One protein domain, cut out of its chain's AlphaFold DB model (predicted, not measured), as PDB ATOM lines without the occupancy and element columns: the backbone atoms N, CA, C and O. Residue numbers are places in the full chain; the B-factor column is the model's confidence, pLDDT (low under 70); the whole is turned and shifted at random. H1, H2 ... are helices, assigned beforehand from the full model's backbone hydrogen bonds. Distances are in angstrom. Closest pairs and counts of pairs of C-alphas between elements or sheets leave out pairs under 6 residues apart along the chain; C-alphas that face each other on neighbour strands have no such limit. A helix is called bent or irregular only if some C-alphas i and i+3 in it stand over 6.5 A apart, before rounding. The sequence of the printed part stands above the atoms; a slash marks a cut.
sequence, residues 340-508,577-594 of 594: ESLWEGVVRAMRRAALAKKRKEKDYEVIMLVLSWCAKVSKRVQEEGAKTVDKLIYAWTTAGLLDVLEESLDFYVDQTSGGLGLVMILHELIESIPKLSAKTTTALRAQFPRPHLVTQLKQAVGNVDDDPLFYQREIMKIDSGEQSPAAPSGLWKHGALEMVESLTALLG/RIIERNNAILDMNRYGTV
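Overview. This is residues 340 to 508 and 577 to 594 of the 594 residues of an uncharacterized protein of Trametes pubescens (UniProt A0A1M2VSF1). The longest helix, H2, stands beside H1 and H3 in a bundle of three helices; H6, in the middle of the domain, packs on H2, and H10 packs on the other side of H6, with H8 running back along H10. The short helices H4, H5 and H7 fill in round this body, while H9 and H11 form a looser pair at the end away from the bundle. The printed part has 187 residues, with eleven named helices, H1 to H11 in order, and no named strand; the class is all helix, with 146 residues in named helices. The whole is compact, with a radius of gyration of the C-alphas of 16.1 A, and rounded, spanning 42 by 42 by 35 A along its three main axes.

Arrangement. H2, residues 361 to 384, has a kink of 32 degrees near residue 378; it is neither bent nor irregular, but only just: C-alphas 379 and 382 are 6.2 A apart. With H1, residues 340 to 354, and H3, residues 386 to 399, it forms an up and down bundle, each helix running against the one before. H1 and H2 are a helical hairpin at a shallow tilt of 29 degrees, their closest C-alphas, Ala 353 and Asp 363, 4.6 A apart; residues 363 to 370 alone of H2 touch H1. H2 and H3 are another hairpin, at a shallow tilt of 26 degrees, with the closest C-alphas, Val 381 and Val 389, 5.7 A apart. H6, residues 416 to 435, touches H2 at a shallow tilt of 32 degrees, the same way, closest at the C-alphas of Ala 375 and Ile 425, 5.3 A. H10, residues 490 to 507, touches H6 at a shallow tilt of 21 degrees, the same way, closest at the C-alphas of Val 423 and Ala 496, 4.8 A. H8, residues 451 to 461, touches H10 at a shallow tilt of 22 degrees, opposite ways, with the C-alphas of Val 461 and Lys 493, the closest, 5.7 A apart. H4, residues 401 to 407, touches H1, with the closest C-alphas, Arg 351 and Val 404, 5.7 A apart. H5, residues 409 to 412, touches H2, with the closest C-alphas, Tyr 364 and Phe 411, 6.6 A apart. H7, residues 438 to 445, touches H3 at a steep tilt of 43 degrees, with the closest C-alphas, Tyr 394 and Thr 440, 5.1 A apart. H9, residues 470 to 479, is about perpendicular to H10, at 81 degrees, and they only just touch, with 3 pairs of C-alphas within 8 A, closest at Tyr 471 and Leu 491, 5.9 A. H11, residues 577 to 591, and H9 also only just touch, with 3 such pairs, closest at Ile 475 and Ile 585, 7.3 A. H6 and H11 are near each other, with 12 pairs of C-alphas within 10 A; H2 and H10 are apart. Every O i to N i+4 pair is within hydrogen-bond range in H1, H3, H4, H7, H8, H9 and H10; the counts are 15 of 20 in H2, 14 of 16 in H6 and 8 of 11 in H11, and H5 is too short for such a pair.

Along the chain. H2 measures 34.9 A from first to last C-alpha, from (19.295, 48.086, -23.504) at residue 361 to (24.589, 50.343, -57.950) at residue 384. H6 measures 29.6 A and is irregular, C-alphas 431 and 434 being 7.1 A apart. H10 measures 26.0 A, H11 22.3 A, H1 21.0 A and H3 19.7 A. C-alpha 591, the last of H11, is at (8.290, 40.010, -52.229).

Size, cuts and confidence. The C-alphas of Ser 341 and Asp 466, the two farthest apart, are 45.9 A apart. Residues 509 to 576 are not printed, and C-alphas 508 and 577 are 18.6 A apart across this cut. Of the links that are printed whole, none is long. The mean pLDDT of the printed part is 85.2; 32 residues are under 70, among them 464 to 468, 483 to 489 and 577 to 594.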
ATOM      1  N   GLU A 340      35.223  54.346 -46.893       98.19
ATOM      2  CA  GLU A 340      35.934  53.542 -45.889       98.19
ATOM      3  C   GLU A 340      35.831  54.171 -44.487       98.19
ATOM      4  O   GLU A 340      35.474  53.491 -43.531       98.19
ATOM      5  N   SER A 341      36.030  55.491 -44.385       98.31
ATOM      6  CA  SER A 341      35.972  56.223 -43.108       98.31
ATOM      7  C   SER A 341      34.598  56.190 -42.427       98.31
ATOM      8  O   SER A 341      34.523  56.143 -41.200       98.31
ATOM      9  N   LEU A 342      33.506  56.188 -43.204       98.44
ATOM     10  CA  LEU A 342      32.160  56.082 -42.643       98.44
ATOM     11  C   LEU A 342      31.968  54.701 -42.021       98.44
ATOM     12  O   LEU A 342      31.575  54.604 -40.862       98.44
ATOM     13  N   TRP A 343      32.280  53.644 -42.771       98.38
ATOM     14  CA  TRP A 343      32.119  52.273 -42.291       98.38
ATOM     15  C   TRP A 343      33.045  51.952 -41.120       98.38
ATOM     16  O   TRP A 343      32.626  51.251 -40.203       98.38
ATOM     17  N   GLU A 344      34.250  52.523 -41.081       98.19
ATOM     18  CA  GLU A 344      35.113  52.464 -39.899       98.19
ATOM     19  C   GLU A 344      34.436  53.093 -38.671       98.19
ATOM     20  O   GLU A 344      34.417  52.488 -37.600       98.19
ATOM     21  N   GLY A 345      33.831  54.277 -38.824       97.81
ATOM     22  CA  GLY A 345      33.064  54.931 -37.763       97.81
ATOM     23  C   GLY A 345      31.869  54.098 -37.286       97.81
ATOM     24  O   GLY A 345      31.661  53.951 -36.082       97.81
ATOM     25  N   VAL A 346      31.120  53.496 -38.213       98.06
ATOM     26  CA  VAL A 346      29.957  52.641 -37.915       98.06
ATOM     27  C   VAL A 346      30.370  51.372 -37.165       98.06
ATOM     28  O   VAL A 346      29.800  51.052 -36.121       98.06
ATOM     29  N   VAL A 347      31.408  50.679 -37.639       98.00
ATOM     30  CA  VAL A 347      31.961  49.488 -36.974       98.00
ATOM     31  C   VAL A 347      32.510  49.838 -35.591       98.00
ATOM     32  O   VAL A 347      32.295  49.105 -34.625       98.00
ATOM     33  N   ARG A 348      33.172  50.990 -35.458       96.81
ATOM     34  CA  ARG A 348      33.651  51.494 -34.169       96.81
ATOM     35  C   ARG A 348      32.500  51.757 -33.197       96.81
ATOM     36  O   ARG A 348      32.635  51.420 -32.024       96.81
ATOM     37  N   ALA A 349      31.384  52.323 -33.661       95.81
ATOM     38  CA  ALA A 349      30.199  52.539 -32.831       95.81
ATOM     39  C   ALA A 349      29.626  51.210 -32.309       95.81
ATOM     40  O   ALA A 349      29.394  51.081 -31.107       95.81
ATOM     41  N   MET A 350      29.505  50.200 -33.177       96.44
ATOM     42  CA  MET A 350      29.087  48.848 -32.785       96.44
ATOM     43  C   MET A 350      30.043  48.229 -31.754       96.44
ATOM     44  O   MET A 350      29.598  47.705 -30.736       96.44
ATOM     45  N   ARG A 351      31.362  48.358 -31.957       96.06
ATOM     46  CA  ARG A 351      32.374  47.825 -31.031       96.06
ATOM     47  C   ARG A 351      32.298  48.491 -29.659       96.06
ATOM     48  O   ARG A 351      32.383  47.815 -28.639       96.06
ATOM     49  N   ARG A 352      32.108  49.814 -29.615       94.19
ATOM     50  CA  ARG A 352      31.917  50.557 -28.356       94.19
ATOM     51  C   ARG A 352      30.697  50.065 -27.587       94.19
ATOM     52  O   ARG A 352      30.784  49.902 -26.373       94.19
ATOM     53  N   ALA A 353      29.595  49.807 -28.286       93.31
ATOM     54  CA  ALA A 353      28.392  49.254 -27.681       93.31
ATOM     55  C   ALA A 353      28.633  47.833 -27.134       93.31
ATOM     56  O   ALA A 353      28.311  47.559 -25.981       93.31
ATOM     57  N   ALA A 354      29.299  46.960 -27.895       92.12
ATOM     58  CA  ALA A 354      29.615  45.593 -27.465       92.12
ATOM     59  C   ALA A 354      30.545  45.530 -26.236       92.12
ATOM     60  O   ALA A 354      30.399  44.660 -25.374       92.12
ATOM     61  N   LEU A 355      31.482  46.478 -26.125       91.31
ATOM     62  CA  LEU A 355      32.437  46.575 -25.015       91.31
ATOM     63  C   LEU A 355      31.913  47.382 -23.811       91.31
ATOM     64  O   LEU A 355      32.621  47.530 -22.806       91.31
ATOM     65  N   ALA A 356      30.687  47.910 -23.868       88.69
ATOM     66  CA  ALA A 356      30.127  48.715 -22.793       88.69
ATOM     67  C   ALA A 356      29.955  47.888 -21.502       88.69
ATOM     68  O   ALA A 356      29.183  46.932 -21.420       88.69
ATOM     69  N   LYS A 357      30.648  48.304 -20.431       78.06
ATOM     70  CA  LYS A 357      30.733  47.567 -19.150       78.06
ATOM     71  C   LYS A 357      29.386  47.229 -18.505       78.06
ATOM     72  O   LYS A 357      29.321  46.320 -17.687       78.06
ATOM     73  N   LYS A 358      28.344  48.018 -18.783       76.75
ATOM     74  CA  LYS A 358      27.037  47.912 -18.121       76.75
ATOM     75  C   LYS A 358      25.946  47.293 -19.000       76.75
ATOM     76  O   LYS A 358      24.811  47.323 -18.540       76.75
ATOM     77  N   ARG A 359      26.291  46.764 -20.192       79.50
ATOM     78  CA  ARG A 359      25.403  46.072 -21.157       79.50
ATOM     79  C   ARG A 359      23.935  46.489 -21.014       79.50
ATOM     80  O   ARG A 359      23.091  45.718 -20.564       79.50
ATOM     81  N   LYS A 360      23.664  47.761 -21.286       84.19
ATOM     82  CA  LYS A 360      22.335  48.361 -21.178       84.19
ATOM     83  C   LYS A 360      21.536  48.070 -22.445       84.19
ATOM     84  O   LYS A 360      22.112  47.839 -23.501       84.19
ATOM     85  N   GLU A 361      20.216  48.190 -22.358       83.56
ATOM     86  CA  GLU A 361      19.295  48.086 -23.504       83.56
ATOM     87  C   GLU A 361      19.743  48.943 -24.704       83.56
ATOM     88  O   GLU A 361      19.782  48.469 -25.834       83.56
ATOM     89  N   LYS A 362      20.231  50.161 -24.445       82.06
ATOM     90  CA  LYS A 362      20.755  51.065 -25.482       82.06
ATOM     91  C   LYS A 362      22.006  50.558 -26.203       82.06
ATOM     92  O   LYS A 362      22.242  50.933 -27.346       82.06
ATOM     93  N   ASP A 363      22.824  49.736 -25.549       86.50
ATOM     94  CA  ASP A 363      24.007  49.147 -26.186       86.50
ATOM     95  C   ASP A 363      23.553  48.128 -27.249       86.50
ATOM     96  O   ASP A 363      24.063  48.098 -28.369       86.50
ATOM     97  N   TYR A 364      22.514  47.351 -26.926       89.25
ATOM     98  CA  TYR A 364      21.880  46.418 -27.854       89.25
ATOM     99  C   TYR A 364      21.207  47.137 -29.034       89.25
ATOM    100  O   TYR A 364      21.358  46.700 -30.175       89.25
ATOM    101  N   GLU A 365      20.541  48.271 -28.797       90.06
ATOM    102  CA  GLU A 365      19.933  49.085 -29.864       90.06
ATOM    103  C   GLU A 365      20.954  49.485 -30.940       90.06
ATOM    104  O   GLU A 365      20.681  49.313 -32.127       90.06
ATOM    105  N   VAL A 366      22.151  49.942 -30.550       93.88
ATOM    106  CA  VAL A 366      23.205  50.329 -31.508       93.88
ATOM    107  C   VAL A 366      23.688  49.130 -32.327       93.88
ATOM    108  O   VAL A 366      23.840  49.237 -33.544       93.88
ATOM    109  N   ILE A 367      23.911  47.981 -31.683       95.12
ATOM    110  CA  ILE A 367      24.330  46.735 -32.351       95.12
ATOM    111  C   ILE A 367      23.292  46.330 -33.403       95.12
ATOM    112  O   ILE A 367      23.630  46.098 -34.567       95.12
ATOM    113  N   MET A 368      22.020  46.300 -33.010       94.56
ATOM    114  CA  MET A 368      20.913  45.931 -33.888       94.56
ATOM    115  C   MET A 368      20.696  46.927 -35.021       94.56
ATOM    116  O   MET A 368      20.401  46.525 -36.149       94.56
ATOM    117  N   LEU A 369      20.879  48.215 -34.745       94.44
ATOM    118  CA  LEU A 369      20.806  49.273 -35.738       94.44
ATOM    119  C   LEU A 369      21.877  49.097 -36.821       94.44
ATOM    120  O   LEU A 369      21.556  49.128 -38.011       94.44
ATOM    121  N   VAL A 370      23.132  48.859 -36.427       96.44
ATOM    122  CA  VAL A 370      24.238  48.636 -37.370       96.44
ATOM    123  C   VAL A 370      24.010  47.369 -38.194       96.44
ATOM    124  O   VAL A 370      24.125  47.419 -39.418       96.44
ATOM    125  N   LEU A 371      23.607  46.262 -37.560       95.56
ATOM    126  CA  LEU A 371      23.266  45.011 -38.249       95.56
ATOM    127  C   LEU A 371      22.163  45.205 -39.291       95.56
ATOM    128  O   LEU A 371      22.322  44.824 -40.452       95.56
ATOM    129  N   SER A 372      21.060  45.837 -38.885       94.50
ATOM    130  CA  SER A 372      19.927  46.140 -39.759       94.50
ATOM    131  C   SER A 372      20.350  47.024 -40.928       94.50
ATOM    132  O   SER A 372      19.946  46.793 -42.071       94.50
ATOM    133  N   TRP A 373      21.206  48.016 -40.675       96.12
ATOM    134  CA  TRP A 373      21.699  48.891 -41.726       96.12
ATOM    135  C   TRP A 373      22.606  48.152 -42.714       96.12
ATOM    136  O   TRP A 373      22.366  48.245 -43.918       96.12
ATOM    137  N   CYS A 374      23.575  47.361 -42.242       96.56
ATOM    138  CA  CYS A 374      24.422  46.529 -43.098       96.56
ATOM    139  C   CYS A 374      23.581  45.585 -43.972       96.56
ATOM    140  O   CYS A 374      23.727  45.600 -45.193       96.56
ATOM    141  N   ALA A 375      22.628  44.860 -43.380       93.94
ATOM    142  CA  ALA A 375      21.734  43.958 -44.108       93.94
ATOM    143  C   ALA A 375      20.880  44.683 -45.170       93.94
ATOM    144  O   ALA A 375      20.714  44.199 -46.291       93.94
ATOM    145  N   LYS A 376      20.364  45.881 -44.862       93.00
ATOM    146  CA  LYS A 376      19.620  46.708 -45.831       93.00
ATOM    147  C   LYS A 376      20.506  47.218 -46.966       93.00
ATOM    148  O   LYS A 376      20.031  47.332 -48.096       93.00
ATOM    149  N   VAL A 377      21.758  47.567 -46.671       94.19
ATOM    150  CA  VAL A 377      22.717  48.044 -47.674       94.19
ATOM    151  C   VAL A 377      23.110  46.926 -48.632       94.19
ATOM    152  O   VAL A 377      23.149  47.195 -49.831       94.19
ATOM    153  N   SER A 378      23.285  45.690 -48.147       88.44
ATOM    154  CA  SER A 378      23.544  44.506 -48.981       88.44
ATOM    155  C   SER A 378      22.580  44.404 -50.164       88.44
ATOM    156  O   SER A 378      22.985  44.372 -51.320       88.44
ATOM    157  N   LYS A 379      21.271  44.481 -49.896       86.12
ATOM    158  CA  LYS A 379      20.252  44.370 -50.951       86.12
ATOM    159  C   LYS A 379      20.389  45.459 -52.022       86.12
ATOM    160  O   LYS A 379      20.159  45.200 -53.196       86.12
ATOM    161  N   ARG A 380      20.733  46.682 -51.617       89.50
ATOM    162  CA  ARG A 380      20.677  47.870 -52.486       89.50
ATOM    163  C   ARG A 380      21.959  48.110 -53.256       89.50
ATOM    164  O   ARG A 380      21.919  48.616 -54.368       89.50
ATOM    165  N   VAL A 381      23.107  47.770 -52.679       93.69
ATOM    166  CA  VAL A 381      24.400  48.026 -53.322       93.69
ATOM    167  C   VAL A 381      24.546  47.252 -54.636       93.69
ATOM    168  O   VAL A 381      25.216  47.725 -55.553       93.69
ATOM    169  N   GLN A 382      23.848  46.121 -54.772       91.56
ATOM    170  CA  GLN A 382      23.772  45.349 -56.011       91.56
ATOM    171  C   GLN A 382      23.160  46.154 -57.172       91.56
ATOM    172  O   GLN A 382      23.625  46.034 -58.306       91.56
ATOM    173  N   GLU A 383      22.192  47.034 -56.895       92.44
ATOM    174  CA  GLU A 383      21.556  47.916 -57.889       92.44
ATOM    175  C   GLU A 383      22.527  49.005 -58.399       92.44
ATOM    176  O   GLU A 383      22.382  49.507 -59.511       92.44
ATOM    177  N   GLU A 384      23.570  49.329 -57.624       93.62
ATOM    178  CA  GLU A 384      24.589  50.343 -57.950       93.62
ATOM    179  C   GLU A 384      25.781  49.792 -58.759       93.62
ATOM    180  O   GLU A 384      26.712  50.533 -59.107       93.62
ATOM    181  N   GLY A 385      25.775  48.489 -59.053       94.62
ATOM    182  CA  GLY A 385      26.749  47.809 -59.902       94.62
ATOM    183  C   GLY A 385      28.033  47.346 -59.199       94.62
ATOM    184  O   GLY A 385      28.422  47.816 -58.129       94.62
ATOM    185  N   ALA A 386      28.749  46.430 -59.864       96.50
ATOM    186  CA  ALA A 386      29.889  45.686 -59.310       96.50
ATOM    187  C   ALA A 386      31.002  46.564 -58.709       96.50
ATOM    188  O   ALA A 386      31.583  46.213 -57.687       96.50
ATOM    189  N   LYS A 387      31.282  47.736 -59.295       96.94
ATOM    190  CA  LYS A 387      32.301  48.662 -58.769       96.94
ATOM    191  C   LYS A 387      31.922  49.231 -57.399       96.94
ATOM    192  O   LYS A 387      32.803  49.495 -56.586       96.94
ATOM    193  N   THR A 388      30.636  49.477 -57.157       96.12
ATOM    194  CA  THR A 388      30.156  49.994 -55.869       96.12
ATOM    195  C   THR A 388      30.127  48.875 -54.831       96.12
ATOM    196  O   THR A 388      30.609  49.089 -53.722       96.12
ATOM    197  N   VAL A 389      29.679  47.677 -55.227       97.38
ATOM    198  CA  VAL A 389      29.747  46.452 -54.410       97.38
ATOM    199  C   VAL A 389      31.184  46.187 -53.947       97.38
ATOM    200  O   VAL A 389      31.435  46.095 -52.751       97.38
ATOM    201  N   ASP A 390      32.154  46.169 -54.870       98.00
ATOM    202  CA  ASP A 390      33.578  45.971 -54.558       98.00
ATOM    203  C   ASP A 390      34.091  46.966 -53.506       98.00
ATOM    204  O   ASP A 390      34.786  46.581 -52.566       98.00
ATOM    205  N   LYS A 391      33.710  48.245 -53.621       98.00
ATOM    206  CA  LYS A 391      34.115  49.289 -52.670       98.00
ATOM    207  C   LYS A 391      33.477  49.132 -51.297       98.00
ATOM    208  O   LYS A 391      34.176  49.332 -50.305       98.00
ATOM    209  N   LEU A 392      32.201  48.763 -51.240       98.00
ATOM    210  CA  LEU A 392      31.514  48.500 -49.982       98.00
ATOM    211  C   LEU A 392      32.142  47.307 -49.258       98.00
ATOM    212  O   LEU A 392      32.507  47.427 -48.091       98.00
ATOM    213  N   ILE A 393      32.316  46.178 -49.955       98.25
ATOM    214  CA  ILE A 393      32.899  44.973 -49.356       98.25
ATOM    215  C   ILE A 393      34.331  45.242 -48.894       98.25
ATOM    216  O   ILE A 393      34.713  44.809 -47.804       98.25
ATOM    217  N   TYR A 394      35.111  46.008 -49.665       98.31
ATOM    218  CA  TYR A 394      36.434  46.452 -49.232       98.31
ATOM    219  C   TYR A 394      36.356  47.263 -47.936       98.31
ATOM    220  O   TYR A 394      37.035  46.909 -46.976       98.31
ATOM    221  N   ALA A 395      35.490  48.280 -47.882       98.00
ATOM    222  CA  ALA A 395      35.311  49.133 -46.712       98.00
ATOM    223  C   ALA A 395      34.867  48.349 -45.466       98.00
ATOM    224  O   ALA A 395      35.452  48.524 -44.402       98.00
ATOM    225  N   TRP A 396      33.885  47.450 -45.582       98.12
ATOM    226  CA  TRP A 396      33.453  46.578 -44.479       98.12
ATOM    227  C   TRP A 396      34.586  45.696 -43.965       98.12
ATOM    228  O   TRP A 396      34.791  45.560 -42.756       98.12
ATOM    229  N   THR A 397      35.345  45.116 -44.890       97.75
ATOM    230  CA  THR A 397      36.467  44.236 -44.573       97.75
ATOM    231  C   THR A 397      37.570  44.991 -43.835       97.75
ATOM    232  O   THR A 397      38.047  44.518 -42.804       97.75
ATOM    233  N   THR A 398      37.981  46.162 -44.330       97.00
ATOM    234  CA  THR A 398      39.073  46.948 -43.734       97.00
ATOM    235  C   THR A 398      38.660  47.687 -42.467       97.00
ATOM    236  O   THR A 398      39.502  47.886 -41.597       97.00
ATOM    237  N   ALA A 399      37.381  48.040 -42.322       97.25
ATOM    238  CA  ALA A 399      36.825  48.587 -41.085       97.25
ATOM    239  C   ALA A 399      36.787  47.557 -39.939       97.25
ATOM    240  O   ALA A 399      36.648  47.935 -38.777       97.25
ATOM    241  N   GLY A 400      36.907  46.261 -40.252       97.19
ATOM    242  CA  GLY A 400      36.819  45.180 -39.272       97.19
ATOM    243  C   GLY A 400      35.380  44.805 -38.916       97.19
ATOM    244  O   GLY A 400      35.128  44.415 -37.777       97.19
ATOM    245  N   LEU A 401      34.435  44.914 -39.865       97.69
ATOM    246  CA  LEU A 401      33.028  44.548 -39.642       97.69
ATOM    247  C   LEU A 401      32.894  43.104 -39.142       97.69
ATOM    248  O   LEU A 401      32.214  42.841 -38.161       97.69
ATOM    249  N   LEU A 402      33.581  42.162 -39.787       97.31
ATOM    250  CA  LEU A 402      33.513  40.752 -39.400       97.31
ATOM    251  C   LEU A 402      34.085  40.491 -37.994       97.31
ATOM    252  O   LEU A 402      33.608  39.592 -37.312       97.31
ATOM    253  N   ASP A 403      35.068  41.284 -37.548       96.38
ATOM    254  CA  ASP A 403      35.599  41.186 -36.181       96.38
ATOM    255  C   ASP A 403      34.584  41.657 -35.155       96.38
ATOM    256  O   ASP A 403      34.329  40.952 -34.186       96.38
ATOM    257  N   VAL A 404      33.951  42.809 -35.389       97.00
ATOM    258  CA  VAL A 404      32.938  43.301 -34.452       97.00
ATOM    259  C   VAL A 404      31.688  42.417 -34.436       97.00
ATOM    260  O   VAL A 404      31.072  42.265 -33.386       97.00
ATOM    261  N   LEU A 405      31.321  41.798 -35.567       96.12
ATOM    262  CA  LEU A 405      30.212  40.841 -35.629       96.12
ATOM    263  C   LEU A 405      30.475  39.625 -34.740       96.12
ATOM    264  O   LEU A 405      29.579  39.209 -34.012       96.12
ATOM    265  N   GLU A 406      31.696  39.095 -34.775       95.25
ATOM    266  CA  GLU A 406      32.145  37.990 -33.927       95.25
ATOM    267  C   GLU A 406      32.227  38.411 -32.448       95.25
ATOM    268  O   GLU A 406      31.643  37.754 -31.592       95.25
ATOM    269  N   GLU A 407      32.829  39.568 -32.145       93.75
ATOM    270  CA  GLU A 407      32.902  40.140 -30.786       93.75
ATOM    271  C   GLU A 407      31.516  40.402 -30.163       93.75
ATOM    272  O   GLU A 407      31.371  40.389 -28.940       93.75
ATOM    273  N   SER A 408      30.503  40.664 -30.995       94.75
ATOM    274  CA  SER A 408      29.157  41.058 -30.560       94.75
ATOM    275  C   SER A 408      28.116  39.945 -30.697       94.75
ATOM    276  O   SER A 408      26.933  40.215 -30.495       94.75
ATOM    277  N   LEU A 409      28.507  38.722 -31.071       93.94
ATOM    278  CA  LEU A 409      27.570  37.661 -31.453       93.94
ATOM    279  C   LEU A 409      26.526  37.360 -30.366       93.94
ATOM    280  O   LEU A 409      25.332  37.301 -30.664       93.94
ATOM    281  N   ASP A 410      26.966  37.272 -29.109       91.00
ATOM    282  CA  ASP A 410      26.120  36.988 -27.939       91.00
ATOM    283  C   ASP A 410      24.970  37.992 -27.757       91.00
ATOM    284  O   ASP A 410      23.989  37.699 -27.077       91.00
ATOM    285  N   PHE A 411      25.075  39.191 -28.337       89.25
ATOM    286  CA  PHE A 411      24.024  40.197 -28.226       89.25
ATOM    287  C   PHE A 411      22.852  39.907 -29.158       89.25
ATOM    288  O   PHE A 411      21.717  40.177 -28.786       89.25
ATOM    289  N   TYR A 412      23.102  39.384 -30.360       90.69
ATOM    290  CA  TYR A 412      22.110  39.387 -31.438       90.69
ATOM    291  C   TYR A 412      21.792  38.001 -32.013       90.69
ATOM    292  O   TYR A 412      20.786  37.855 -32.703       90.69
ATOM    293  N   VAL A 413      22.603  36.972 -31.751       89.62
ATOM    294  CA  VAL A 413      22.401  35.632 -32.336       89.62
ATOM    295  C   VAL A 413      21.103  34.967 -31.867       89.62
ATOM    296  O   VAL A 413      20.459  34.250 -32.631       89.62
ATOM    297  N   ASP A 414      20.675  35.259 -30.638       86.38
ATOM    298  CA  ASP A 414      19.423  34.768 -30.048       86.38
ATOM    299  C   ASP A 414      18.207  35.635 -30.392       86.38
ATOM    300  O   ASP A 414      17.115  35.427 -29.873       86.38
ATOM    301  N   GLN A 415      18.379  36.624 -31.263       85.31
ATOM    302  CA  GLN A 415      17.343  37.571 -31.645       85.31
ATOM    303  C   GLN A 415      17.025  37.334 -33.116       85.31
ATOM    304  O   GLN A 415      17.931  37.338 -33.948       85.31
ATOM    305  N   THR A 416      15.751  37.145 -33.476       81.75
ATOM    306  CA  THR A 416      15.371  36.804 -34.866       81.75
ATOM    307  C   THR A 416      15.928  37.795 -35.874       81.75
ATOM    308  O   THR A 416      16.543  37.401 -36.862       81.75
ATOM    309  N   SER A 417      15.778  39.091 -35.598       85.69
ATOM    310  CA  SER A 417      16.315  40.156 -36.445       85.69
ATOM    311  C   SER A 417      17.843  40.166 -36.501       85.69
ATOM    312  O   SER A 417      18.411  40.592 -37.503       85.69
ATOM    313  N   GLY A 418      18.514  39.715 -35.438       89.75
ATOM    314  CA  GLY A 418      19.969  39.709 -35.345       89.75
ATOM    315  C   GLY A 418      20.578  38.570 -36.152       89.75
ATOM    316  O   GLY A 418      21.422  38.812 -37.012       89.75
ATOM    317  N   GLY A 419      20.086  37.345 -35.941       90.75
ATOM    318  CA  GLY A 419      20.471  36.178 -36.733       90.75
ATOM    319  C   GLY A 419      20.192  36.375 -38.227       90.75
ATOM    320  O   GLY A 419      21.084  36.162 -39.047       90.75
ATOM    321  N   LEU A 420      18.997  36.863 -38.586       89.00
ATOM    322  CA  LEU A 420      18.654  37.189 -39.976       89.00
ATOM    323  C   LEU A 420      19.601  38.247 -40.562       89.00
ATOM    324  O   LEU A 420      20.094  38.080 -41.676       89.00
ATOM    325  N   GLY A 421      19.890  39.315 -39.812       92.25
ATOM    326  CA  GLY A 421      20.825  40.356 -40.237       92.25
ATOM    327  C   GLY A 421      22.216  39.798 -40.548       92.25
ATOM    328  O   GLY A 421      22.779  40.114 -41.595       92.25
ATOM    329  N   LEU A 422      22.741  38.911 -39.694       95.12
ATOM    330  CA  LEU A 422      24.018  38.236 -39.932       95.12
ATOM    331  C   LEU A 422      23.982  37.370 -41.200       95.12
ATOM    332  O   LEU A 422      24.890  37.474 -42.023       95.12
ATOM    333  N   VAL A 423      22.925  36.573 -41.399       93.25
ATOM    334  CA  VAL A 423      22.746  35.767 -42.622       93.25
ATOM    335  C   VAL A 423      22.768  36.647 -43.868       93.25
ATOM    336  O   VAL A 423      23.496  36.346 -44.808       93.25
ATOM    337  N   MET A 424      22.023  37.758 -43.870       92.88
ATOM    338  CA  MET A 424      21.966  38.680 -45.009       92.88
ATOM    339  C   MET A 424      23.326  39.317 -45.323       92.88
ATOM    340  O   MET A 424      23.662  39.514 -46.489       92.88
ATOM    341  N   ILE A 425      24.121  39.639 -44.300       95.88
ATOM    342  CA  ILE A 425      25.472  40.183 -44.485       95.88
ATOM    343  C   ILE A 425      26.401  39.120 -45.082       95.88
ATOM    344  O   ILE A 425      27.115  39.401 -46.043       95.88
ATOM    345  N   LEU A 426      26.405  37.902 -44.535       96.69
ATOM    346  CA  LEU A 426      27.289  36.832 -45.005       96.69
ATOM    347  C   LEU A 426      26.918  36.360 -46.415       96.69
ATOM    348  O   LEU A 426      27.802  36.141 -47.241       96.69
ATOM    349  N   HIS A 427      25.623  36.255 -46.707       93.88
ATOM    350  CA  HIS A 427      25.122  35.932 -48.040       93.88
ATOM    351  C   HIS A 427      25.578  36.950 -49.085       93.88
ATOM    352  O   HIS A 427      26.105  36.574 -50.129       93.88
ATOM    353  N   GLU A 428      25.471  38.239 -48.767       95.38
ATOM    354  CA  GLU A 428      25.934  39.309 -49.648       95.38
ATOM    355  C   GLU A 428      27.428  39.202 -49.959       95.38
ATOM    356  O   GLU A 428      27.845  39.442 -51.095       95.38
ATOM    357  N   LEU A 429      28.246  38.823 -48.969       96.94
ATOM    358  CA  LEU A 429      29.668  38.578 -49.195       96.94
ATOM    359  C   LEU A 429      29.867  37.451 -50.210       96.94
ATOM    360  O   LEU A 429      30.650  37.637 -51.140       96.94
ATOM    361  N   ILE A 430      29.143  36.333 -50.079       95.94
ATOM    362  CA  ILE A 430      29.216  35.183 -50.998       95.94
ATOM    363  C   ILE A 430      28.836  35.592 -52.423       95.94
ATOM    364  O   ILE A 430      29.634  35.422 -53.345       95.94
ATOM    365  N   GLU A 431      27.655  36.187 -52.597       94.62
ATOM    366  CA  GLU A 431      27.123  36.619 -53.901       94.62
ATOM    367  C   GLU A 431      27.989  37.695 -54.575       94.62
ATOM    368  O   GLU A 431      27.968  37.884 -55.800       94.62
ATOM    369  N   SER A 432      28.765  38.426 -53.777       96.38
ATOM    370  CA  SER A 432      29.660  39.462 -54.272       96.38
ATOM    371  C   SER A 432      31.005  38.923 -54.740       96.38
ATOM    372  O   SER A 432      31.580  39.555 -55.622       96.38
ATOM    373  N   ILE A 433      31.494  37.774 -54.240       96.50
ATOM    374  CA  ILE A 433      32.842  37.233 -54.545       96.50
ATOM    375  C   ILE A 433      33.190  37.278 -56.044       96.50
ATOM    376  O   ILE A 433      34.257  37.806 -56.370       96.50
ATOM    377  N   PRO A 434      32.331  36.813 -56.977       96.19
ATOM    378  CA  PRO A 434      32.658  36.816 -58.407       96.19
ATOM    379  C   PRO A 434      32.844  38.218 -59.011       96.19
ATOM    380  O   PRO A 434      33.422  38.360 -60.085       96.19
ATOM    381  N   LYS A 435      32.332  39.253 -58.337       95.81
ATOM    382  CA  LYS A 435      32.326  40.658 -58.774       95.81
ATOM    383  C   LYS A 435      33.471  41.468 -58.154       95.81
ATOM    384  O   LYS A 435      33.672  42.619 -58.544       95.81
ATOM    385  N   LEU A 436      34.189  40.907 -57.178       97.44
ATOM    386  CA  LEU A 436      35.218  41.618 -56.421       97.44
ATOM    387  C   LEU A 436      36.523  41.752 -57.213       97.44
ATOM    388  O   LEU A 436      36.954  40.854 -57.936       97.44
ATOM    389  N   SER A 437      37.203  42.877 -57.018       97.81
ATOM    390  CA  SER A 437      38.570  43.066 -57.488       97.81
ATOM    391  C   SER A 437      39.546  42.174 -56.714       97.81
ATOM    392  O   SER A 437      39.324  41.839 -55.551       97.81
ATOM    393  N   ALA A 438      40.704  41.863 -57.308       96.31
ATOM    394  CA  ALA A 438      41.748  41.081 -56.637       96.31
ATOM    395  C   ALA A 438      42.193  41.693 -55.293       96.31
ATOM    396  O   ALA A 438      42.498  40.962 -54.348       96.31
ATOM    397  N   LYS A 439      42.195  43.031 -55.194       97.00
ATOM    398  CA  LYS A 439      42.492  43.759 -53.953       97.00
ATOM    399  C   LYS A 439      41.477  43.405 -52.863       97.00
ATOM    400  O   LYS A 439      41.875  43.028 -51.762       97.00
ATOM    401  N   THR A 440      40.189  43.497 -53.177       97.69
ATOM    402  CA  THR A 440      39.103  43.232 -52.228       97.69
ATOM    403  C   THR A 440      39.010  41.760 -51.870       97.69
ATOM    404  O   THR A 440      38.945  41.439 -50.688       97.69
ATOM    405  N   THR A 441      39.129  40.857 -52.845       96.06
ATOM    406  CA  THR A 441      39.177  39.411 -52.590       96.06
ATOM    407  C   THR A 441      40.342  39.040 -51.677       96.06
ATOM    408  O   THR A 441      40.179  38.220 -50.781       96.06
ATOM    409  N   THR A 442      41.515  39.661 -51.848       93.75
ATOM    410  CA  THR A 442      42.676  39.430 -50.970       93.75
ATOM    411  C   THR A 442      42.415  39.925 -49.550       93.75
ATOM    412  O   THR A 442      42.708  39.210 -48.592       93.75
ATOM    413  N   ALA A 443      41.839  41.122 -49.402       95.62
ATOM    414  CA  ALA A 443      41.478  41.665 -48.097       95.62
ATOM    415  C   ALA A 443      40.429  40.789 -47.393       95.62
ATOM    416  O   ALA A 443      40.586  40.484 -46.213       95.62
ATOM    417  N   LEU A 444      39.395  40.352 -48.119       96.06
ATOM    418  CA  LEU A 444      38.328  39.509 -47.587       96.06
ATOM    419  C   LEU A 444      38.864  38.123 -47.219       96.06
ATOM    420  O   LEU A 444      38.608  37.649 -46.118       96.06
ATOM    421  N   ARG A 445      39.696  37.513 -48.071       92.88
ATOM    422  CA  ARG A 445      40.371  36.241 -47.772       92.88
ATOM    423  C   ARG A 445      41.184  36.316 -46.485       92.88
ATOM    424  O   ARG A 445      41.147  35.382 -45.696       92.88
ATOM    425  N   ALA A 446      41.877  37.427 -46.229       92.62
ATOM    426  CA  ALA A 446      42.645  37.603 -44.997       92.62
ATOM    427  C   ALA A 446      41.778  37.548 -43.720       92.62
ATOM    428  O   ALA A 446      42.318  37.346 -42.632       92.62
ATOM    429  N   GLN A 447      40.453  37.695 -43.838       94.12
ATOM    430  CA  GLN A 447      39.508  37.582 -42.728       94.12
ATOM    431  C   GLN A 447      39.057  36.150 -42.426       94.12
ATOM    432  O   GLN A 447      38.422  35.959 -41.393       94.12
ATOM    433  N   PHE A 448      39.379  35.165 -43.271       92.19
ATOM    434  CA  PHE A 448      38.963  33.769 -43.115       92.19
ATOM    435  C   PHE A 448      40.180  32.825 -43.032       92.19
ATOM    436  O   PHE A 448      41.249  33.163 -43.551       92.19
ATOM    437  N   PRO A 449      40.063  31.660 -42.360       90.62
ATOM    438  CA  PRO A 449      38.883  31.146 -41.643       90.62
ATOM    439  C   PRO A 449      38.580  31.895 -40.327       90.62
ATOM    440  O   PRO A 449      39.460  32.547 -39.761       90.62
ATOM    441  N   ARG A 450      37.339  31.770 -39.820       90.88
ATOM    442  CA  ARG A 450      36.872  32.346 -38.536       90.88
ATOM    443  C   ARG A 450      36.427  31.270 -37.534       90.88
ATOM    444  O   ARG A 450      35.231  31.070 -37.329       90.88
ATOM    445  N   PRO A 451      37.372  30.541 -36.915       85.25
ATOM    446  CA  PRO A 451      37.051  29.386 -36.076       85.25
ATOM    447  C   PRO A 451      36.282  29.741 -34.798       85.25
ATOM    448  O   PRO A 451      35.492  28.922 -34.329       85.25
ATOM    449  N   HIS A 452      36.488  30.932 -34.229       87.31
ATOM    450  CA  HIS A 452      35.791  31.335 -33.010       87.31
ATOM    451  C   HIS A 452      34.316  31.666 -33.294       87.31
ATOM    452  O   HIS A 452      33.457  31.051 -32.667       87.31
ATOM    453  N   LEU A 453      34.018  32.450 -34.336       91.31
ATOM    454  CA  LEU A 453      32.654  32.675 -34.837       91.31
ATOM    455  C   LEU A 453      31.921  31.359 -35.138       91.31
ATOM    456  O   LEU A 453      30.793  31.167 -34.691       91.31
ATOM    457  N   VAL A 454      32.566  30.425 -35.850       91.12
ATOM    458  CA  VAL A 454      31.996  29.090 -36.128       91.12
ATOM    459  C   VAL A 454      31.679  28.343 -34.832       91.12
ATOM    460  O   VAL A 454      30.613  27.746 -34.710       91.12
ATOM    461  N   THR A 455      32.585  28.378 -33.854       88.31
ATOM    462  CA  THR A 455      32.396  27.691 -32.568       88.31
ATOM    463  C   THR A 455      31.219  28.275 -31.795       88.31
ATOM    464  O   THR A 455      30.377  27.520 -31.316       88.31
ATOM    465  N   GLN A 456      31.126  29.603 -31.703       90.31
ATOM    466  CA  GLN A 456      30.025  30.256 -30.999       90.31
ATOM    467  C   GLN A 456      28.685  30.040 -31.714       90.31
ATOM    468  O   GLN A 456      27.686  29.768 -31.057       90.31
ATOM    469  N   LEU A 457      28.652  30.081 -33.051       91.12
ATOM    470  CA  LEU A 457      27.445  29.758 -33.814       91.12
ATOM    471  C   LEU A 457      27.013  28.305 -33.591       91.12
ATOM    472  O   LEU A 457      25.834  28.068 -33.357       91.12
ATOM    473  N   LYS A 458      27.945  27.340 -33.573       89.12
ATOM    474  CA  LYS A 458      27.640  25.935 -33.233       89.12
ATOM    475  C   LYS A 458      27.048  25.807 -31.830       89.12
ATOM    476  O   LYS A 458      26.039  25.135 -31.651       89.12
ATOM    477  N   GLN A 459      27.623  26.502 -30.849       89.31
ATOM    478  CA  GLN A 459      27.081  26.542 -29.489       89.31
ATOM    479  C   GLN A 459      25.676  27.162 -29.444       89.31
ATOM    480  O   GLN A 459      24.797  26.618 -28.783       89.31
ATOM    481  N   ALA A 460      25.448  28.260 -30.170       88.25
ATOM    482  CA  ALA A 460      24.165  28.960 -30.209       88.25
ATOM    483  C   ALA A 460      23.069  28.177 -30.954       88.25
ATOM    484  O   ALA A 460      21.885  28.318 -30.633       88.25
ATOM    485  N   VAL A 461      23.454  27.386 -31.959       87.75
ATOM    486  CA  VAL A 461      22.590  26.444 -32.684       87.75
ATOM    487  C   VAL A 461      22.164  25.287 -31.769       87.75
ATOM    488  O   VAL A 461      21.015  24.857 -31.841       87.75
ATOM    489  N   GLY A 462      23.044  24.848 -30.862       83.94
ATOM    490  CA  GLY A 462      22.805  23.716 -29.966       83.94
ATOM    491  C   GLY A 462      22.928  22.363 -30.676       83.94
ATOM    492  O   GLY A 462      23.293  22.292 -31.850       83.94
ATOM    493  N   ASN A 463      22.624  21.276 -29.962       70.12
ATOM    494  CA  ASN A 463      22.588  19.932 -30.546       70.12
ATOM    495  C   ASN A 463      21.324  19.793 -31.409       70.12
ATOM    496  O   ASN A 463      20.280  19.360 -30.935       70.12
ATOM    497  N   VAL A 464      21.407  20.185 -32.681       59.97
ATOM    498  CA  VAL A 464      20.340  19.956 -33.678       59.97
ATOM    499  C   VAL A 464      20.267  18.479 -34.097       59.97
ATOM    500  O   VAL A 464      19.346  18.083 -34.807       59.97
ATOM    501  N   ASP A 465      21.183  17.643 -33.603       55.88
ATOM    502  CA  ASP A 465      21.227  16.197 -33.851       55.88
ATOM    503  C   ASP A 465      19.935  15.462 -33.450       55.88
ATOM    504  O   ASP A 465      19.653  14.389 -33.981       55.88
ATOM    505  N   ASP A 466      19.102  16.055 -32.590       59.62
ATOM    506  CA  ASP A 466      17.804  15.483 -32.223       59.62
ATOM    507  C   ASP A 466      16.735  15.630 -33.334       59.62
ATOM    508  O   ASP A 466      15.701  14.960 -33.280       59.62
ATOM    509  N   ASP A 467      16.952  16.476 -34.355       69.81
ATOM    510  CA  ASP A 467      15.971  16.725 -35.421       69.81
ATOM    511  C   ASP A 467      16.590  17.273 -36.733       69.81
ATOM    512  O   ASP A 467      16.471  18.463 -37.049       69.81
ATOM    513  N   PRO A 468      17.190  16.412 -37.576       66.38
ATOM    514  CA  PRO A 468      17.780  16.811 -38.862       66.38
ATOM    515  C   PRO A 468      16.764  17.387 -39.868       66.38
ATOM    516  O   PRO A 468      17.150  18.021 -40.851       66.38
ATOM    517  N   LEU A 469      15.459  17.202 -39.632       76.94
ATOM    518  CA  LEU A 469      14.388  17.767 -40.453       76.94
ATOM    519  C   LEU A 469      13.856  19.098 -39.907       76.94
ATOM    520  O   LEU A 469      13.004  19.705 -40.559       76.94
ATOM    521  N   PHE A 470      14.323  19.565 -38.744       75.75
ATOM    522  CA  PHE A 470      13.892  20.830 -38.142       75.75
ATOM    523  C   PHE A 470      14.049  21.980 -39.135       75.75
ATOM    524  O   PHE A 470      13.092  22.677 -39.461       75.75
ATOM    525  N   TYR A 471      15.250  22.109 -39.693       69.94
ATOM    526  CA  TYR A 471      15.585  23.161 -40.641       69.94
ATOM    527  C   TYR A 471      14.714  23.101 -41.907       69.94
ATOM    528  O   TYR A 471      14.185  24.110 -42.364       69.94
ATOM    529  N   GLN A 472      14.513  21.900 -42.452       73.44
ATOM    530  CA  GLN A 472      13.730  21.692 -43.669       73.44
ATOM    531  C   GLN A 472      12.242  21.997 -43.449       73.44
ATOM    532  O   GLN A 472      11.594  22.565 -44.325       73.44
ATOM    533  N   ARG A 473      11.714  21.686 -42.258       80.50
ATOM    534  CA  ARG A 473      10.353  22.052 -41.853       80.50
ATOM    535  C   ARG A 473      10.184  23.552 -41.678       80.50
ATOM    536  O   ARG A 473       9.182  24.085 -42.134       80.50
ATOM    537  N   GLU A 474      11.138  24.232 -41.049       76.62
ATOM    538  CA  GLU A 474      11.076  25.688 -40.881       76.62
ATOM    539  C   GLU A 474      11.108  26.417 -42.232       76.62
ATOM    540  O   GLU A 474      10.355  27.369 -42.419       76.62
ATOM    541  N   ILE A 475      11.883  25.926 -43.207       71.19
ATOM    542  CA  ILE A 475      11.813  26.423 -44.591       71.19
ATOM    543  C   ILE A 475      10.450  26.137 -45.212       71.19
ATOM    544  O   ILE A 475       9.830  27.052 -45.733       71.19
ATOM    545  N   MET A 476       9.942  24.905 -45.119       77.12
ATOM    546  CA  MET A 476       8.637  24.556 -45.695       77.12
ATOM    547  C   MET A 476       7.487  25.411 -45.146       77.12
ATOM    548  O   MET A 476       6.539  25.679 -45.878       77.12
ATOM    549  N   LYS A 477       7.568  25.851 -43.883       76.94
ATOM    550  CA  LYS A 477       6.611  26.801 -43.295       76.94
ATOM    551  C   LYS A 477       6.724  28.196 -43.912       76.94
ATOM    552  O   LYS A 477       5.715  28.837 -44.183       76.94
ATOM    553  N   ILE A 478       7.946  28.670 -44.156       71.75
ATOM    554  CA  ILE A 478       8.163  29.940 -44.861       71.75
ATOM    555  C   ILE A 478       7.617  29.834 -46.294       71.75
ATOM    556  O   ILE A 478       6.866  30.707 -46.728       71.75
ATOM    557  N   ASP A 479       7.917  28.735 -46.991       68.31
ATOM    558  CA  ASP A 479       7.470  28.467 -48.363       68.31
ATOM    559  C   ASP A 479       5.938  28.371 -48.474       68.31
ATOM    560  O   ASP A 479       5.359  28.758 -49.491       68.31
ATOM    561  N   SER A 480       5.262  27.872 -47.433       79.00
ATOM    562  CA  SER A 480       3.798  27.784 -47.381       79.00
ATOM    563  C   SER A 480       3.113  29.115 -47.045       79.00
ATOM    564  O   SER A 480       1.882  29.174 -47.012       79.00
ATOM    565  N   GLY A 481       3.880  30.190 -46.831       70.12
ATOM    566  CA  GLY A 481       3.359  31.505 -46.461       70.12
ATOM    567  C   GLY A 481       2.864  31.583 -45.015       70.12
ATOM    568  O   GLY A 481       2.139  32.523 -44.676       70.12
ATOM    569  N   GLU A 482       3.230  30.622 -44.156       74.31
ATOM    570  CA  GLU A 482       3.042  30.791 -42.717       74.31
ATOM    571  C   GLU A 482       3.863  31.998 -42.238       74.31
ATOM    572  O   GLU A 482       4.901  32.345 -42.809       74.31
ATOM    573  N   GLN A 483       3.371  32.691 -41.201       63.38
ATOM    574  CA  GLN A 483       4.093  33.826 -40.623       63.38
ATOM    575  C   GLN A 483       5.533  33.409 -40.311       63.38
ATOM    576  O   GLN A 483       5.748  32.347 -39.725       63.38
ATOM    577  N   SER A 484       6.488  34.262 -40.709       59.41
ATOM    578  CA  SER A 484       7.922  34.093 -40.450       59.41
ATOM    579  C   SER A 484       8.142  33.479 -39.063       59.41
ATOM    580  O   SER A 484       7.532  33.979 -38.112       59.41
ATOM    581  N   PRO A 485       9.002  32.448 -38.934       59.19
ATOM    582  CA  PRO A 485       9.199  31.710 -37.694       59.19
ATOM    583  C   PRO A 485       9.215  32.631 -36.473       59.19
ATOM    584  O   PRO A 485       9.971  33.612 -36.435       59.19
ATOM    585  N   ALA A 486       8.364  32.338 -35.486       56.03
ATOM    586  CA  ALA A 486       8.332  33.090 -34.238       56.03
ATOM    587  C   ALA A 486       9.728  33.093 -33.582       56.03
ATOM    588  O   ALA A 486      10.490  32.129 -33.675       56.03
ATOM    589  N   ALA A 487      10.084  34.205 -32.939       56.72
ATOM    590  CA  ALA A 487      11.400  34.386 -32.342       56.72
ATOM    591  C   ALA A 487      11.675  33.451 -31.152       56.72
ATOM    592  O   ALA A 487      10.766  33.270 -30.339       56.72
ATOM    593  N   PRO A 488      12.920  32.954 -30.960       59.62
ATOM    594  CA  PRO A 488      14.053  32.868 -31.892       59.62
ATOM    595  C   PRO A 488      14.145  31.482 -32.560       59.62
ATOM    596  O   PRO A 488      14.440  30.485 -31.903       59.62
ATOM    597  N   SER A 489      13.954  31.406 -33.881       67.69
ATOM    598  CA  SER A 489      14.102  30.150 -34.629       67.69
ATOM    599  C   SER A 489      15.577  29.778 -34.811       67.69
ATOM    600  O   SER A 489      16.357  30.590 -35.321       67.69
ATOM    601  N   GLY A 490      15.954  28.531 -34.506       81.56
ATOM    602  CA  GLY A 490      17.294  27.987 -34.789       81.56
ATOM    603  C   GLY A 490      17.716  28.082 -36.267       81.56
ATOM    604  O   GLY A 490      18.908  28.042 -36.564       81.56
ATOM    605  N   LEU A 491      16.754  28.300 -37.176       85.00
ATOM    606  CA  LEU A 491      16.946  28.507 -38.614       85.00
ATOM    607  C   LEU A 491      18.025  29.551 -38.934       85.00
ATOM    608  O   LEU A 491      18.961  29.256 -39.673       85.00
ATOM    609  N   TRP A 492      17.923  30.762 -38.376       87.81
ATOM    610  CA  TRP A 492      18.836  31.859 -38.724       87.81
ATOM    611  C   TRP A 492      20.250  31.632 -38.199       87.81
ATOM    612  O   TRP A 492      21.221  31.994 -38.858       87.81
ATOM    613  N   LYS A 493      20.375  30.986 -37.038       89.69
ATOM    614  CA  LYS A 493      21.672  30.617 -36.462       89.69
ATOM    615  C   LYS A 493      22.371  29.572 -37.328       89.69
ATOM    616  O   LYS A 493      23.552  29.715 -37.632       89.69
ATOM    617  N   HIS A 494      21.619  28.562 -37.768       88.38
ATOM    618  CA  HIS A 494      22.118  27.522 -38.660       88.38
ATOM    619  C   HIS A 494      22.493  28.095 -40.031       88.38
ATOM    620  O   HIS A 494      23.594  27.858 -40.513       88.38
ATOM    621  N   GLY A 495      21.637  28.941 -40.614       89.06
ATOM    622  CA  GLY A 495      21.949  29.643 -41.857       89.06
ATOM    623  C   GLY A 495      23.218  30.492 -41.737       89.06
ATOM    624  O   GLY A 495      24.061  30.462 -42.626       89.06
ATOM    625  N   ALA A 496      23.414  31.205 -40.623       92.75
ATOM    626  CA  ALA A 496      24.632  31.987 -40.414       92.75
ATOM    627  C   ALA A 496      25.871  31.084 -40.355       92.75
ATOM    628  O   ALA A 496      26.886  31.402 -40.975       92.75
ATOM    629  N   LEU A 497      25.778  29.945 -39.662       92.69
ATOM    630  CA  LEU A 497      26.846  28.951 -39.593       92.69
ATOM    631  C   LEU A 497      27.234  28.436 -40.988       92.69
ATOM    632  O   LEU A 497      28.405  28.521 -41.362       92.69
ATOM    633  N   GLU A 498      26.256  27.993 -41.780       90.69
ATOM    634  CA  GLU A 498      26.481  27.497 -43.143       90.69
ATOM    635  C   GLU A 498      27.110  28.557 -44.055       90.69
ATOM    636  O   GLU A 498      27.977  28.250 -44.876       90.69
ATOM    637  N   MET A 499      26.709  29.824 -43.909       94.00
ATOM    638  CA  MET A 499      27.274  30.924 -44.690       94.00
ATOM    639  C   MET A 499      28.738  31.203 -44.327       94.00
ATOM    640  O   MET A 499      29.549  31.462 -45.217       94.00
ATOM    641  N   VAL A 500      29.114  31.126 -43.042       94.31
ATOM    642  CA  VAL A 500      30.521  31.274 -42.618       94.31
ATOM    643  C   VAL A 500      31.380  30.126 -43.154       94.31
ATOM    644  O   VAL A 500      32.499  30.359 -43.627       94.31
ATOM    645  N   GLU A 501      30.867  28.897 -43.107       89.06
ATOM    646  CA  GLU A 501      31.550  27.717 -43.651       89.06
ATOM    647  C   GLU A 501      31.695  27.825 -45.181       89.06
ATOM    648  O   GLU A 501      32.796  27.662 -45.711       89.06
ATOM    649  N   SER A 502      30.640  28.254 -45.881       90.94
ATOM    650  CA  SER A 502      30.657  28.500 -47.330       90.94
ATOM    651  C   SER A 502      31.658  29.590 -47.730       90.94
ATOM    652  O   SER A 502      32.435  29.405 -48.665       90.94
ATOM    653  N   LEU A 503      31.703  30.717 -47.007       93.25
ATOM    654  CA  LEU A 503      32.701  31.773 -47.233       93.25
ATOM    655  C   LEU A 503      34.127  31.260 -47.035       93.25
ATOM    656  O   LEU A 503      35.018  31.590 -47.820       93.25
ATOM    657  N   THR A 504      34.340  30.445 -46.000       90.38
ATOM    658  CA  THR A 504      35.647  29.850 -45.711       90.38
ATOM    659  C   THR A 504      36.107  28.957 -46.862       90.38
ATOM    660  O   THR A 504      37.253  29.078 -47.298       90.38
ATOM    661  N   ALA A 505      35.215  28.124 -47.397       87.12
ATOM    662  CA  ALA A 505      35.509  27.262 -48.534       87.12
ATOM    663  C   ALA A 505      35.762  28.057 -49.827       87.12
ATOM    664  O   ALA A 505      36.771  27.843 -50.494       87.12
ATOM    665  N   LEU A 506      34.899  29.027 -50.156       90.31
ATOM    666  CA  LEU A 506      35.011  29.833 -51.381       90.31
ATOM    667  C   LEU A 506      36.272  30.704 -51.417       90.31
ATOM    668  O   LEU A 506      36.864  30.914 -52.478       90.31
ATOM    669  N   LEU A 507      36.684  31.248 -50.270       90.12
ATOM    670  CA  LEU A 507      37.879  32.089 -50.170       90.12
ATOM    671  C   LEU A 507      39.156  31.271 -49.955       90.12
ATOM    672  O   LEU A 507      40.250  31.763 -50.271       90.12
ATOM    673  N   GLY A 508      39.024  30.044 -49.445       81.88
ATOM    674  CA  GLY A 508      40.101  29.088 -49.242       81.88
ATOM    675  C   GLY A 508      40.654  28.581 -50.570       81.88
ATOM    676  O   GLY A 508      40.084  27.715 -51.219       81.88
ATOM    677  N   ARG A 577      24.237  23.572 -53.977       54.66
ATOM    678  CA  ARG A 577      22.947  23.233 -53.372       54.66
ATOM    679  C   ARG A 577      22.643  24.068 -52.126       54.66
ATOM    680  O   ARG A 577      21.495  24.448 -51.922       54.66
ATOM    681  N   ILE A 578      23.663  24.407 -51.332       51.69
ATOM    682  CA  ILE A 578      23.541  25.308 -50.170       51.69
ATOM    683  C   ILE A 578      23.211  26.735 -50.632       51.69
ATOM    684  O   ILE A 578      22.301  27.365 -50.098       51.69
ATOM    685  N   ILE A 579      23.905  27.233 -51.661       49.78
ATOM    686  CA  ILE A 579      23.653  28.561 -52.241       49.78
ATOM    687  C   ILE A 579      22.253  28.627 -52.868       49.78
ATOM    688  O   ILE A 579      21.509  29.561 -52.585       49.78
ATOM    689  N   GLU A 580      21.859  27.627 -53.665       58.75
ATOM    690  CA  GLU A 580      20.514  27.538 -54.255       58.75
ATOM    691  C   GLU A 580      19.419  27.487 -53.178       58.75
ATOM    692  O   GLU A 580      18.416  28.195 -53.285       58.75
ATOM    693  N   ARG A 581      19.640  26.726 -52.097       62.69
ATOM    694  CA  ARG A 581      18.723  26.650 -50.952       62.69
ATOM    695  C   ARG A 581      18.592  27.990 -50.229       62.69
ATOM    696  O   ARG A 581      17.484  28.415 -49.925       62.69
ATOM    697  N   ASN A 582      19.702  28.680 -49.980       56.97
ATOM    698  CA  ASN A 582      19.683  29.961 -49.280       56.97
ATOM    699  C   ASN A 582      19.138  31.111 -50.142       56.97
ATOM    700  O   ASN A 582      18.472  32.007 -49.621       56.97
ATOM    701  N   ASN A 583      19.362  31.069 -51.458       62.53
ATOM    702  CA  ASN A 583      18.765  32.015 -52.400       62.53
ATOM    703  C   ASN A 583      17.233  31.907 -52.408       62.53
ATOM    704  O   ASN A 583      16.566  32.939 -52.399       62.53
ATOM    705  N   ALA A 584      16.675  30.694 -52.300       62.25
ATOM    706  CA  ALA A 584      15.229  30.505 -52.165       62.25
ATOM    707  C   ALA A 584      14.656  31.194 -50.909       62.25
ATOM    708  O   ALA A 584      13.647  31.887 -51.003       62.25
ATOM    709  N   ILE A 585      15.338  31.100 -49.760       56.34
ATOM    710  CA  ILE A 585      14.921  31.747 -48.497       56.34
ATOM    711  C   ILE A 585      14.929  33.280 -48.626       56.34
ATOM    712  O   ILE A 585      14.033  33.975 -48.141       56.34
ATOM    713  N   LEU A 586      15.958  33.831 -49.270       60.16
ATOM    714  CA  LEU A 586      16.146  35.279 -49.367       60.16
ATOM    715  C   LEU A 586      15.267  35.927 -50.440       60.16
ATOM    716  O   LEU A 586      14.848  37.074 -50.257       60.16
ATOM    717  N   ASP A 587      14.942  35.212 -51.518       61.84
ATOM    718  CA  ASP A 587      14.030  35.698 -52.554       61.84
ATOM    719  C   ASP A 587      12.589  35.864 -52.038       61.84
ATOM    720  O   ASP A 587      11.892  36.773 -52.482       61.84
ATOM    721  N   MET A 588      12.153  35.112 -51.022       53.72
ATOM    722  CA  MET A 588      10.803  35.257 -50.443       53.72
ATOM    723  C   MET A 588      10.631  36.554 -49.640       53.72
ATOM    724  O   MET A 588       9.625  37.252 -49.776       53.72
ATOM    725  N   ASN A 589      11.668  36.970 -48.909       51.25
ATOM    726  CA  ASN A 589      11.705  38.282 -48.251       51.25
ATOM    727  C   ASN A 589      11.811  39.455 -49.246       51.25
ATOM    728  O   ASN A 589      11.634  40.613 -48.859       51.25
ATOM    729  N   ARG A 590      12.098  39.213 -50.535       51.03
ATOM    730  CA  ARG A 590      12.075  40.280 -51.551       51.03
ATOM    731  C   ARG A 590      10.660  40.673 -51.966       51.03
ATOM    732  O   ARG A 590      10.496  41.819 -52.380       51.03
ATOM    733  N   TYR A 591       9.678  39.783 -51.810       45.91
ATOM    734  CA  TYR A 591       8.290  40.010 -52.229       45.91
ATOM    735  C   TYR A 591       7.335  40.368 -51.076       45.91
ATOM    736  O   TYR A 591       6.252  40.893 -51.329       45.91
ATOM    737  N   GLY A 592       7.739  40.177 -49.817       39.22
ATOM    738  CA  GLY A 592       7.001  40.643 -48.640       39.22
ATOM    739  C   GLY A 592       7.398  42.065 -48.238       39.22
ATOM    740  O   GLY A 592       8.299  42.250 -47.427       39.22
ATOM    741  N   THR A 593       6.730  43.077 -48.795       30.73
ATOM    742  CA  THR A 593       6.742  44.432 -48.208       30.73
ATOM    743  C   THR A 593       5.499  44.555 -47.337       30.73
ATOM    744  O   THR A 593       4.392  44.598 -47.869       30.73
ATOM    745  N   VAL A 594       5.689  44.557 -46.017       29.73
ATOM    746  CA  VAL A 594       4.738  45.136 -45.057       29.73
ATOM    747  C   VAL A 594       5.271  46.499 -44.657       29.73
ATOM    748  O   VAL A 594       6.490  46.570 -44.366       29.73
TER     749      VAL A 594